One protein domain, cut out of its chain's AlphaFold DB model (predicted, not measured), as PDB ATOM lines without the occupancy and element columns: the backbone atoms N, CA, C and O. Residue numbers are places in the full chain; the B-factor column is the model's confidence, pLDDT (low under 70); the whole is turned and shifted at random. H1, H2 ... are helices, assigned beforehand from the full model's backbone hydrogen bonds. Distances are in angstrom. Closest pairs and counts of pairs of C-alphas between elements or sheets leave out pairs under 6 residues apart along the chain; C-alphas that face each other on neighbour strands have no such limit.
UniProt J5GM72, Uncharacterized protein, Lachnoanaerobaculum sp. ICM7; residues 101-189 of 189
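Overview. This is residues 101 to 189 of the 189 residues of an uncharacterized protein of Lachnoanaerobaculum sp. ICM7 (UniProt J5GM72). The longest helix, H5, packs across H3 at a steep angle, while H1, H3 and H4 run side by side as a loose up-and-down bundle whose centres make a triangle. The far end of H5 and the last two residues, 181 to 189, stick out, and short H2 sits near the other end of H5 after a long loop. The printed part has 89 residues with five named helices, H1 to H5 in chain order, and no named strand: all helix. It is compact, with a radius of gyration of the C-alphas of 13.6 A, and spans 41 by 29 by 17 A.

Arrangement. H5, residues 169 to 187, touches H3, residues 138 to 149, with residues 171 to 179 alone; the closest C-alphas, of Ala 141 and Phe 172, are 5.0 A apart, at a steep tilt of 64 degrees. H4, residues 155 to 164, forms a helical hairpin with H3, the closest C-alphas being Lys 148 and Phe 155 at 6.0 A. H1, residues 104 to 117, touches H4 with residues 111 to 115 alone, closest at the C-alphas of Phe 115 and Tyr 158, 6.9 A. H1 only just touches H3, with 3 pairs of C-alphas within 8 A, Trp 107 and Val 147 closest at 7.6 A. H2, residues 130 to 136, is close but not clearly touching H5, with the C-alphas of Asn 134 and Val 171 closest at 6.6 A. Every O i to N i+4 pair is within hydrogen-bond range in H1, H2, H3 and H4; H5 has 14 of 15.

Along the chain. H5 measures 27.9 A, H1 18.2 A and H3 16.3 A. H1 begins at C-alpha 104 (16.151, 106.802, 24.029); H5 ends at C-alpha 187 (32.960, 116.916, 8.319).

Size, cuts and confidence. The printed part has no cut. H1 to H2 is a long link of 12 residues. Residues 101 to 102 and 187 to 189 are under 70 in pLDDT.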
ATOM      1  N   ASP A 101      21.582 108.345  16.688       65.38
ATOM      2  CA  ASP A 101      20.176 108.521  17.048       65.38
ATOM      3  C   ASP A 101      20.077 108.825  18.545       65.38
ATOM      4  O   ASP A 101      20.684 108.134  19.353       65.38
ATOM      5  N   ASP A 102      19.363 109.872  18.928       67.44
ATOM      6  CA  ASP A 102      19.122 110.240  20.320       67.44
ATOM      7  C   ASP A 102      17.793 109.674  20.849       67.44
ATOM      8  O   ASP A 102      17.429 109.912  22.003       67.44
ATOM      9  N   ASP A 103      17.087 108.865  20.047       79.50
ATOM     10  CA  ASP A 103      15.890 108.149  20.470       79.50
ATOM     11  C   ASP A 103      16.213 107.128  21.570       79.50
ATOM     12  O   ASP A 103      16.687 106.005  21.354       79.50
ATOM     13  N   VAL A 104      15.906 107.548  22.794       83.62
ATOM     14  CA  VAL A 104      16.151 106.802  24.029       83.62
ATOM     15  C   VAL A 104      15.494 105.420  23.997       83.62
ATOM     16  O   VAL A 104      16.083 104.444  24.458       83.62
ATOM     17  N   GLU A 105      14.287 105.286  23.440       84.56
ATOM     18  CA  GLU A 105      13.562 104.010  23.451       84.56
ATOM     19  C   GLU A 105      14.249 102.946  22.576       84.56
ATOM     20  O   GLU A 105      14.376 101.784  22.977       84.56
ATOM     21  N   THR A 106      14.713 103.329  21.385       79.50
ATOM     22  CA  THR A 106      15.433 102.445  20.459       79.50
ATOM     23  C   THR A 106      16.756 102.015  21.073       79.50
ATOM     24  O   THR A 106      17.047 100.816  21.122       79.50
ATOM     25  N   TRP A 107      17.518 102.957  21.625       84.12
ATOM     26  CA  TRP A 107      18.791 102.648  22.269       84.12
ATOM     27  C   TRP A 107      18.645 101.762  23.497       84.12
ATOM     28  O   TRP A 107      19.397 100.799  23.640       84.12
ATOM     29  N   SER A 108      17.622 101.991  24.318       88.44
ATOM     30  CA  SER A 108      17.314 101.121  25.457       88.44
ATOM     31  C   SER A 108      17.010  99.684  24.999       88.44
ATOM     32  O   SER A 108      17.478  98.716  25.604       88.44
ATOM     33  N   LYS A 109      16.292  99.502  23.875       86.12
ATOM     34  CA  LYS A 109      16.032  98.173  23.281       86.12
ATOM     35  C   LYS A 109      17.308  97.504  22.760       86.12
ATOM     36  O   LYS A 109      17.503  96.314  23.017       86.12
ATOM     37  N   ILE A 110      18.166  98.247  22.058       83.44
ATOM     38  CA  ILE A 110      19.452  97.755  21.532       83.44
ATOM     39  C   ILE A 110      20.359  97.322  22.688       83.44
ATOM     40  O   ILE A 110      20.840  96.187  22.715       83.44
ATOM     41  N   LEU A 111      20.535  98.185  23.687       88.19
ATOM     42  CA  LEU A 111      21.367  97.906  24.853       88.19
ATOM     43  C   LEU A 111      20.857  96.682  25.625       88.19
ATOM     44  O   LEU A 111      21.623  95.758  25.905       88.19
ATOM     45  N   ASN A 112      19.547  96.594  25.875       89.44
ATOM     46  CA  ASN A 112      18.948  95.423  26.511       89.44
ATOM     47  C   ASN A 112      19.191  94.132  25.710       89.44
ATOM     48  O   ASN A 112      19.522  93.089  26.279       89.44
ATOM     49  N   LYS A 113      19.055  94.188  24.380       86.50
ATOM     50  CA  LYS A 113      19.303  93.045  23.496       86.50
ATOM     51  C   LYS A 113      20.743  92.543  23.638       86.50
ATOM     52  O   LYS A 113      20.933  91.364  23.937       86.50
ATOM     53  N   PHE A 114      21.737  93.413  23.480       85.88
ATOM     54  CA  PHE A 114      23.143  92.999  23.444       85.88
ATOM     55  C   PHE A 114      23.738  92.695  24.822       85.88
ATOM     56  O   PHE A 114      24.435  91.691  24.970       85.88
ATOM     57  N   PHE A 115      23.443  93.503  25.840       89.81
ATOM     58  CA  PHE A 115      24.078  93.373  27.157       89.81
ATOM     59  C   PHE A 115      23.313  92.463  28.122       89.81
ATOM     60  O   PHE A 115      23.910  91.955  29.068       89.81
ATOM     61  N   ILE A 116      22.015  92.222  27.898       88.69
ATOM     62  CA  ILE A 116      21.194  91.394  28.798       88.69
ATOM     63  C   ILE A 116      20.713  90.115  28.110       88.69
ATOM     64  O   ILE A 116      20.934  89.022  28.631       88.69
ATOM     65  N   LYS A 117      20.054  90.222  26.948       86.31
ATOM     66  CA  LYS A 117      19.344  89.081  26.341       86.31
ATOM     67  C   LYS A 117      20.251  88.096  25.618       86.31
ATOM     68  O   LYS A 117      20.104  86.895  25.808       86.31
ATOM     69  N   LEU A 118      21.145  88.586  24.761       78.38
ATOM     70  CA  LEU A 118      21.891  87.721  23.846       78.38
ATOM     71  C   LEU A 118      22.976  86.895  24.550       78.38
ATOM     72  O   LEU A 118      23.407  85.891  24.003       78.38
ATOM     73  N   GLN A 119      23.393  87.263  25.769       76.25
ATOM     74  CA  GLN A 119      24.475  86.592  26.511       76.25
ATOM     75  C   GLN A 119      25.767  86.391  25.685       76.25
ATOM     76  O   GLN A 119      26.562  85.501  25.972       76.25
ATOM     77  N   TRP A 120      26.003  87.232  24.673       81.81
ATOM     78  CA  TRP A 120      27.153  87.153  23.755       81.81
ATOM     79  C   TRP A 120      28.404  87.871  24.273       81.81
ATOM     80  O   TRP A 120      29.356  88.080  23.524       81.81
ATOM     81  N   MET A 121      28.406  88.288  25.540       87.88
ATOM     82  CA  MET A 121      29.562  88.956  26.127       87.88
ATOM     83  C   MET A 121      30.769  88.004  26.169       87.88
ATOM     84  O   MET A 121      30.609  86.851  26.584       87.88
ATOM     85  N   PRO A 122      31.968  88.465  25.763       91.19
ATOM     86  CA  PRO A 122      33.166  87.635  25.752       91.19
ATOM     87  C   PRO A 122      33.485  87.085  27.143       91.19
ATOM     88  O   PRO A 122      33.498  87.833  28.119       91.19
ATOM     89  N   LYS A 123      33.820  85.795  27.229       92.94
ATOM     90  CA  LYS A 123      34.356  85.184  28.452       92.94
ATOM     91  C   LYS A 123      35.846  84.952  28.299       92.94
ATOM     92  O   LYS A 123      36.308  84.608  27.215       92.94
ATOM     93  N   ARG A 124      36.626  85.164  29.358       92.31
ATOM     94  CA  ARG A 124      38.094  85.145  29.261       92.31
ATOM     95  C   ARG A 124      38.621  83.785  28.802       92.31
ATOM     96  O   ARG A 124      39.598  83.746  28.054       92.31
ATOM     97  N   GLU A 125      37.989  82.710  29.250       93.81
ATOM     98  CA  GLU A 125      38.309  81.314  28.960       93.81
ATOM     99  C   GLU A 125      38.184  80.941  27.475       93.81
ATOM    100  O   GLU A 125      38.898  80.051  27.020       93.81
ATOM    101  N   ASP A 126      37.374  81.670  26.702       93.12
ATOM    102  CA  ASP A 126      37.139  81.387  25.280       93.12
ATOM    103  C   ASP A 126      38.279  81.889  24.366       93.12
ATOM    104  O   ASP A 126      38.253  81.685  23.152       93.12
ATOM    105  N   TYR A 127      39.300  82.559  24.920       94.88
ATOM    106  CA  TYR A 127      40.347  83.229  24.140       94.88
ATOM    107  C   TYR A 127      41.760  82.845  24.582       94.88
ATOM    108  O   TYR A 127      42.125  82.903  25.756       94.88
ATOM    109  N   SER A 128      42.628  82.571  23.609       93.25
ATOM    110  CA  SER A 128      44.036  82.221  23.852       93.25
ATOM    111  C   SER A 128      44.919  83.414  24.236       93.25
ATOM    112  O   SER A 128      45.992  83.226  24.803       93.25
ATOM    113  N   SER A 129      44.488  84.653  23.964       95.56
ATOM    114  CA  SER A 129      45.273  85.861  24.241       95.56
ATOM    115  C   SER A 129      44.423  87.021  24.762       95.56
ATOM    116  O   SER A 129      43.249  87.163  24.412       95.56
ATOM    117  N   THR A 130      45.044  87.917  25.535       92.81
ATOM    118  CA  THR A 130      44.414  89.173  25.981       92.81
ATOM    119  C   THR A 130      44.032  90.061  24.798       92.81
ATOM    120  O   THR A 130      42.989  90.702  24.818       92.81
ATOM    121  N   LYS A 131      44.838  90.066  23.726       93.38
ATOM    122  CA  LYS A 131      44.556  90.858  22.521       93.38
ATOM    123  C   LYS A 131      43.254  90.416  21.850       93.38
ATOM    124  O   LYS A 131      42.423  91.259  21.538       93.38
ATOM    125  N   SER A 132      43.065  89.113  21.639       92.12
ATOM    126  CA  SER A 132      41.841  88.577  21.026       92.12
ATOM    127  C   SER A 132      40.615  88.789  21.914       92.12
ATOM    128  O   SER A 132      39.570  89.181  21.409       92.12
ATOM    129  N   TYR A 133      40.768  88.615  23.229       94.00
ATOM    130  CA  TYR A 133      39.707  88.884  24.200       94.00
ATOM    131  C   TYR A 133      39.269  90.360  24.174       94.00
ATOM    132  O   TYR A 133      38.088  90.663  24.021       94.00
ATOM    133  N   ASN A 134      40.225  91.292  24.213       93.25
ATOM    134  CA  ASN A 134      39.946  92.728  24.145       93.25
ATOM    135  C   ASN A 134      39.368  93.160  22.791       93.25
ATOM    136  O   ASN A 134      38.609  94.123  22.724       93.25
ATOM    137  N   ASN A 135      39.720  92.470  21.703       90.75
ATOM    138  CA  ASN A 135      39.118  92.718  20.396       90.75
ATOM    139  C   ASN A 135      37.647  92.290  20.360       90.75
ATOM    140  O   ASN A 135      36.840  93.013  19.788       90.75
ATOM    141  N   ALA A 136      37.286  91.171  20.993       90.44
ATOM    142  CA  ALA A 136      35.894  90.729  21.075       90.44
ATOM    143  C   ALA A 136      35.016  91.709  21.872       90.44
ATOM    144  O   ALA A 136      33.869  91.955  21.510       90.44
ATOM    145  N   TRP A 137      35.580  92.344  22.904       94.25
ATOM    146  CA  TRP A 137      34.922  93.446  23.614       94.25
ATOM    147  C   TRP A 137      34.748  94.713  22.772       94.25
ATOM    148  O   TRP A 137      33.914  95.550  23.110       94.25
ATOM    149  N   GLY A 138      35.500  94.854  21.676       90.94
ATOM    150  CA  GLY A 138      35.477  96.032  20.810       90.94
ATOM    151  C   GLY A 138      34.077  96.392  20.320       90.94
ATOM    152  O   GLY A 138      33.726  97.561  20.371       90.94
ATOM    153  N   TYR A 139      33.263  95.400  19.957       86.50
ATOM    154  CA  TYR A 139      31.891  95.617  19.485       86.50
ATOM    155  C   TYR A 139      30.975  96.222  20.563       86.50
ATOM    156  O   TYR A 139      30.249  97.185  20.333       86.50
ATOM    157  N   PHE A 140      31.043  95.698  21.789       90.75
ATOM    158  CA  PHE A 140      30.280  96.237  22.918       90.75
ATOM    159  C   PHE A 140      30.770  97.638  23.309       90.75
ATOM    160  O   PHE A 140      29.974  98.499  23.679       90.75
ATOM    161  N   ALA A 141      32.076  97.882  23.196       93.31
ATOM    162  CA  ALA A 141      32.658  99.195  23.432       93.31
ATOM    163  C   ALA A 141      32.262 100.227  22.361       93.31
ATOM    164  O   ALA A 141      32.064 101.387  22.707       93.31
ATOM    165  N   GLU A 142      32.105  99.824  21.097       90.75
ATOM    166  CA  GLU A 142      31.569 100.675  20.021       90.75
ATOM    167  C   GLU A 142      30.131 101.117  20.329       90.75
ATOM    168  O   GLU A 142      29.845 102.313  20.294       90.75
ATOM    169  N   LEU A 143      29.259 100.184  20.740       89.25
ATOM    170  CA  LEU A 143      27.894 100.492  21.193       89.25
ATOM    171  C   LEU A 143      27.893 101.512  22.338       89.25
ATOM    172  O   LEU A 143      27.203 102.529  22.280       89.25
ATOM    173  N   LEU A 144      28.694 101.262  23.377       92.31
ATOM    174  CA  LEU A 144      28.788 102.161  24.527       92.31
ATOM    175  C   LEU A 144      29.356 103.532  24.148       92.31
ATOM    176  O   LEU A 144      28.970 104.524  24.761       92.31
ATOM    177  N   ALA A 145      30.260 103.606  23.167       92.31
ATOM    178  CA  ALA A 145      30.854 104.866  22.727       92.31
ATOM    179  C   ALA A 145      29.798 105.776  22.086       92.31
ATOM    180  O   ALA A 145      29.713 106.951  22.439       92.31
ATOM    181  N   VAL A 146      28.943 105.221  21.222       87.75
ATOM    182  CA  VAL A 146      27.824 105.964  20.616       87.75
ATOM    183  C   VAL A 146      26.830 106.418  21.682       87.75
ATOM    184  O   VAL A 146      26.470 107.589  21.744       87.75
ATOM    185  N   VAL A 147      26.457 105.515  22.588       89.31
ATOM    186  CA  VAL A 147      25.514 105.784  23.687       89.31
ATOM    187  C   VAL A 147      26.042 106.863  24.638       89.31
ATOM    188  O   VAL A 147      25.273 107.704  25.110       89.31
ATOM    189  N   LYS A 148      27.356 106.873  24.895       93.12
ATOM    190  CA  LYS A 148      28.023 107.907  25.690       93.12
ATOM    191  C   LYS A 148      27.973 109.264  25.004       93.12
ATOM    192  O   LYS A 148      27.603 110.241  25.649       93.12
ATOM    193  N   GLU A 149      28.335 109.316  23.725       89.06
ATOM    194  CA  GLU A 149      28.311 110.548  22.934       89.06
ATOM    195  C   GLU A 149      26.886 111.118  22.822       89.06
ATOM    196  O   GLU A 149      26.708 112.328  22.935       89.06
ATOM    197  N   ASN A 150      25.868 110.257  22.712       85.25
ATOM    198  CA  ASN A 150      24.448 110.635  22.710       85.25
ATOM    199  C   ASN A 150      23.924 111.141  24.066       85.25
ATOM    200  O   ASN A 150      22.764 111.532  24.163       85.25
ATOM    201  N   ASN A 151      24.732 111.121  25.131       90.38
ATOM    202  CA  ASN A 151      24.303 111.424  26.502       90.38
ATOM    203  C   ASN A 151      23.108 110.571  26.973       90.38
ATOM    204  O   ASN A 151      22.253 111.042  27.726       90.38
ATOM    205  N   HIS A 152      23.040 109.308  26.546       91.06
ATOM    206  CA  HIS A 152      21.926 108.431  26.892       91.06
ATOM    207  C   HIS A 152      21.879 108.155  28.411       91.06
ATOM    208  O   HIS A 152      22.911 107.809  29.001       91.06
ATOM    209  N   PRO A 153      20.699 108.225  29.060       94.06
ATOM    210  CA  PRO A 153      20.583 108.112  30.519       94.06
ATOM    211  C   PRO A 153      21.033 106.750  31.066       94.06
ATOM    212  O   PRO A 153      21.558 106.669  32.173       94.06
ATOM    213  N   GLU A 154      20.876 105.678  30.285       94.50
ATOM    214  CA  GLU A 154      21.243 104.317  30.706       94.50
ATOM    215  C   GLU A 154      22.733 103.974  30.496       94.50
ATOM    216  O   GLU A 154      23.142 102.852  30.792       94.50
ATOM    217  N   PHE A 155      23.565 104.904  30.000       95.62
ATOM    218  CA  PHE A 155      24.980 104.629  29.700       95.62
ATOM    219  C   PHE A 155      25.722 103.978  30.878       95.62
ATOM    220  O   PHE A 155      26.338 102.925  30.711       95.62
ATOM    221  N   ASN A 156      25.643 104.586  32.070       97.38
ATOM    222  CA  ASN A 156      26.395 104.120  33.239       97.38
ATOM    223  C   ASN A 156      26.015 102.681  33.609       97.38
ATOM    224  O   ASN A 156      26.893 101.871  33.884       97.38
ATOM    225  N   THR A 157      24.728 102.336  33.524       96.50
ATOM    226  CA  THR A 157      24.230 100.990  33.827       96.50
ATOM    227  C   THR A 157      24.886  99.932  32.942       96.50
ATOM    228  O   THR A 157      25.396  98.932  33.446       96.50
ATOM    229  N   TYR A 158      24.918 100.136  31.624       95.31
ATOM    230  CA  TYR A 158      25.514  99.148  30.719       95.31
ATOM    231  C   TYR A 158      27.042  99.167  30.738       95.31
ATOM    232  O   TYR A 158      27.663  98.117  30.568       95.31
ATOM    233  N   TYR A 159      27.655 100.322  31.005       97.19
ATOM    234  CA  TYR A 159      29.096 100.424  31.213       97.19
ATOM    235  C   TYR A 159      29.552  99.618  32.440       97.19
ATOM    236  O   TYR A 159      30.502  98.837  32.353       97.19
ATOM    237  N   GLU A 160      28.840  99.732  33.565       96.75
ATOM    238  CA  GLU A 160      29.089  98.946  34.782       96.75
ATOM    239  C   GLU A 160      28.898  97.443  34.545       96.75
ATOM    240  O   GLU A 160      29.705  96.631  34.999       96.75
ATOM    241  N   ILE A 161      27.876  97.051  33.775       95.12
ATOM    242  CA  ILE A 161      27.677  95.646  33.392       95.12
ATOM    243  C   ILE A 161      28.869  95.135  32.577       95.12
ATOM    244  O   ILE A 161      29.422  94.082  32.893       95.12
ATOM    245  N   ALA A 162      29.278  95.863  31.538       95.06
ATOM    246  CA  ALA A 162      30.359  95.444  30.650       95.06
ATOM    247  C   ALA A 162      31.701  95.329  31.389       95.06
ATOM    248  O   ALA A 162      32.410  94.328  31.259       95.06
ATOM    249  N   THR A 163      32.033  96.326  32.211       95.94
ATOM    250  CA  THR A 163      33.263  96.334  33.017       95.94
ATOM    251  C   THR A 163      33.242  95.255  34.097       95.94
ATOM    252  O   THR A 163      34.206  94.500  34.219       95.94
ATOM    253  N   GLY A 164      32.115  95.068  34.793       94.81
ATOM    254  CA  GLY A 164      31.922  93.977  35.753       94.81
ATOM    255  C   GLY A 164      32.013  92.577  35.131       94.81
ATOM    256  O   GLY A 164      32.301  91.603  35.825       94.81
ATOM    257  N   LYS A 165      31.808  92.463  33.812       93.31
ATOM    258  CA  LYS A 165      31.991  91.231  33.027       93.31
ATOM    259  C   LYS A 165      33.376  91.099  32.392       93.31
ATOM    260  O   LYS A 165      33.665  90.056  31.812       93.31
ATOM    261  N   GLY A 166      34.248  92.090  32.559       94.06
ATOM    262  CA  GLY A 166      35.658  92.002  32.194       94.06
ATOM    263  C   GLY A 166      36.068  92.787  30.950       94.06
ATOM    264  O   GLY A 166      37.164  92.534  30.444       94.06
ATOM    265  N   MET A 167      35.246  93.723  30.461       96.50
ATOM    266  CA  MET A 167      35.705  94.757  29.528       96.50
ATOM    267  C   MET A 167      36.668  95.712  30.250       96.50
ATOM    268  O   MET A 167      36.332  96.238  31.308       96.50
ATOM    269  N   SER A 168      37.851  95.977  29.687       95.19
ATOM    270  CA  SER A 168      38.768  96.969  30.264       95.19
ATOM    271  C   SER A 168      38.400  98.394  29.848       95.19
ATOM    272  O   SER A 168      37.990  98.626  28.710       95.19
ATOM    273  N   GLU A 169      38.643  99.363  30.731       95.75
ATOM    274  CA  GLU A 169      38.412 100.793  30.453       95.75
ATOM    275  C   GLU A 169      39.161 101.253  29.195       95.75
ATOM    276  O   GLU A 169      38.597 101.908  28.324       95.75
ATOM    277  N   SER A 170      40.398 100.783  29.016       95.69
ATOM    278  CA  SER A 170      41.224 101.094  27.846       95.69
ATOM    279  C   SER A 170      40.620 100.660  26.504       95.69
ATOM    280  O   SER A 170      40.903 101.275  25.474       95.69
ATOM    281  N   VAL A 171      39.791  99.605  26.474       96.06
ATOM    282  CA  VAL A 171      39.084  99.196  25.248       96.06
ATOM    283  C   VAL A 171      38.014 100.227  24.903       96.06
ATOM    284  O   VAL A 171      37.897 100.600  23.736       96.06
ATOM    285  N   PHE A 172      37.288 100.709  25.909       97.06
ATOM    286  CA  PHE A 172      36.257 101.726  25.751       97.06
ATOM    287  C   PHE A 172      36.837 103.091  25.361       97.06
ATOM    288  O   PHE A 172      36.405 103.673  24.369       97.06
ATOM    289  N   GLU A 173      37.873 103.564  26.057       96.94
ATOM    290  CA  GLU A 173      38.546 104.834  25.747       96.94
ATOM    291  C   GLU A 173      39.082 104.869  24.312       96.94
ATOM    292  O   GLU A 173      38.938 105.866  23.600       96.94
ATOM    293  N   ARG A 174      39.660 103.752  23.851       95.75
ATOM    294  CA  ARG A 174      40.105 103.617  22.463       95.75
ATOM    295  C   ARG A 174      38.940 103.780  21.485       95.75
ATOM    296  O   ARG A 174      39.091 104.502  20.505       95.75
ATOM    297  N   LYS A 175      37.792 103.144  21.746       93.56
ATOM    298  CA  LYS A 175      36.611 103.244  20.875       93.56
ATOM    299  C   LYS A 175      35.973 104.629  20.881       93.56
ATOM    300  O   LYS A 175      35.574 105.096  19.819       93.56
ATOM    301  N   LEU A 176      35.967 105.330  22.015       94.19
ATOM    302  CA  LEU A 176      35.573 106.743  22.066       94.19
ATOM    303  C   LEU A 176      36.473 107.623  21.190       94.19
ATOM    304  O   LEU A 176      35.981 108.473  20.449       94.19
ATOM    305  N   LYS A 177      37.791 107.404  21.238       94.75
ATOM    306  CA  LYS A 177      38.733 108.147  20.396       94.75
ATOM    307  C   LYS A 177      38.520 107.857  18.906       94.75
ATOM    308  O   LYS A 177      38.452 108.796  18.118       94.75
ATOM    309  N   GLU A 178      38.379 106.582  18.537       91.56
ATOM    310  CA  GLU A 178      38.075 106.165  17.159       91.56
ATOM    311  C   GLU A 178      36.765 106.803  16.662       91.56
ATOM    312  O   GLU A 178      36.724 107.308  15.542       91.56
ATOM    313  N   LEU A 179      35.726 106.868  17.505       89.62
ATOM    314  CA  LEU A 179      34.462 107.534  17.175       89.62
ATOM    315  C   LEU A 179      34.651 109.025  16.883       89.62
ATOM    316  O   LEU A 179      34.118 109.542  15.904       89.62
ATOM    317  N   ALA A 180      35.411 109.726  17.727       89.75
ATOM    318  CA  ALA A 180      35.673 111.148  17.546       89.75
ATOM    319  C   ALA A 180      36.443 111.424  16.242       89.75
ATOM    320  O   ALA A 180      36.100 112.344  15.497       89.75
ATOM    321  N   GLU A 181      37.454 110.606  15.933       89.62
ATOM    322  CA  GLU A 181      38.212 110.682  14.677       89.62
ATOM    323  C   GLU A 181      37.320 110.400  13.460       89.62
ATOM    324  O   GLU A 181      37.380 111.127  12.464       89.62
ATOM    325  N   LEU A 182      36.445 109.400  13.566       84.19
ATOM    326  CA  LEU A 182      35.489 109.037  12.527       84.19
ATOM    327  C   LEU A 182      34.465 110.155  12.282       84.19
ATOM    328  O   LEU A 182      34.243 110.553  11.145       84.19
ATOM    329  N   LYS A 183      33.906 110.762  13.334       82.38
ATOM    330  CA  LYS A 183      33.007 111.925  13.207       82.38
ATOM    331  C   LYS A 183      33.681 113.091  12.479       82.38
ATOM    332  O   LYS A 183      33.062 113.726  11.626       82.38
ATOM    333  N   LEU A 184      34.955 113.357  12.771       83.50
ATOM    334  CA  LEU A 184      35.720 114.413  12.104       83.50
ATOM    335  C   LEU A 184      35.994 114.121  10.623       83.50
ATOM    336  O   LEU A 184      36.113 115.068   9.841       83.50
ATOM    337  N   SER A 185      36.103 112.850  10.225       79.88
ATOM    338  CA  SER A 185      36.350 112.483   8.827       79.88
ATOM    339  C   SER A 185      35.160 112.834   7.926       79.88
ATOM    340  O   SER A 185      35.366 113.295   6.805       79.88
ATOM    341  N   PHE A 186      33.932 112.739   8.449       73.56
ATOM    342  CA  PHE A 186      32.709 113.096   7.723       73.56
ATOM    343  C   PHE A 186      32.498 114.605   7.549       73.56
ATOM    344  O   PHE A 186      31.828 115.017   6.610       73.56
ATOM    345  N   VAL A 187      33.072 115.444   8.419       69.81
ATOM    346  CA  VAL A 187      32.960 116.916   8.319       69.81
ATOM    347  C   VAL A 187      33.931 117.498   7.286       69.81
ATOM    348  O   VAL A 187      33.682 118.559   6.723       69.81
ATOM    349  N   LYS A 188      35.062 116.826   7.045       56.97
ATOM    350  CA  LYS A 188      36.124 117.295   6.137       56.97
ATOM    351  C   LYS A 188      35.989 116.772   4.699       56.97
ATOM    352  O   LYS A 188      36.879 117.046   3.893       56.97
ATOM    353  N   GLY A 189      34.966 115.962   4.422       51.09
ATOM    354  CA  GLY A 189      34.842 115.148   3.209       51.09
ATOM    355  C   GLY A 189      33.857 115.641   2.167       51.09
ATOM    356  O   GLY A 189      33.212 116.689   2.382       51.09
TER     357      GLY A 189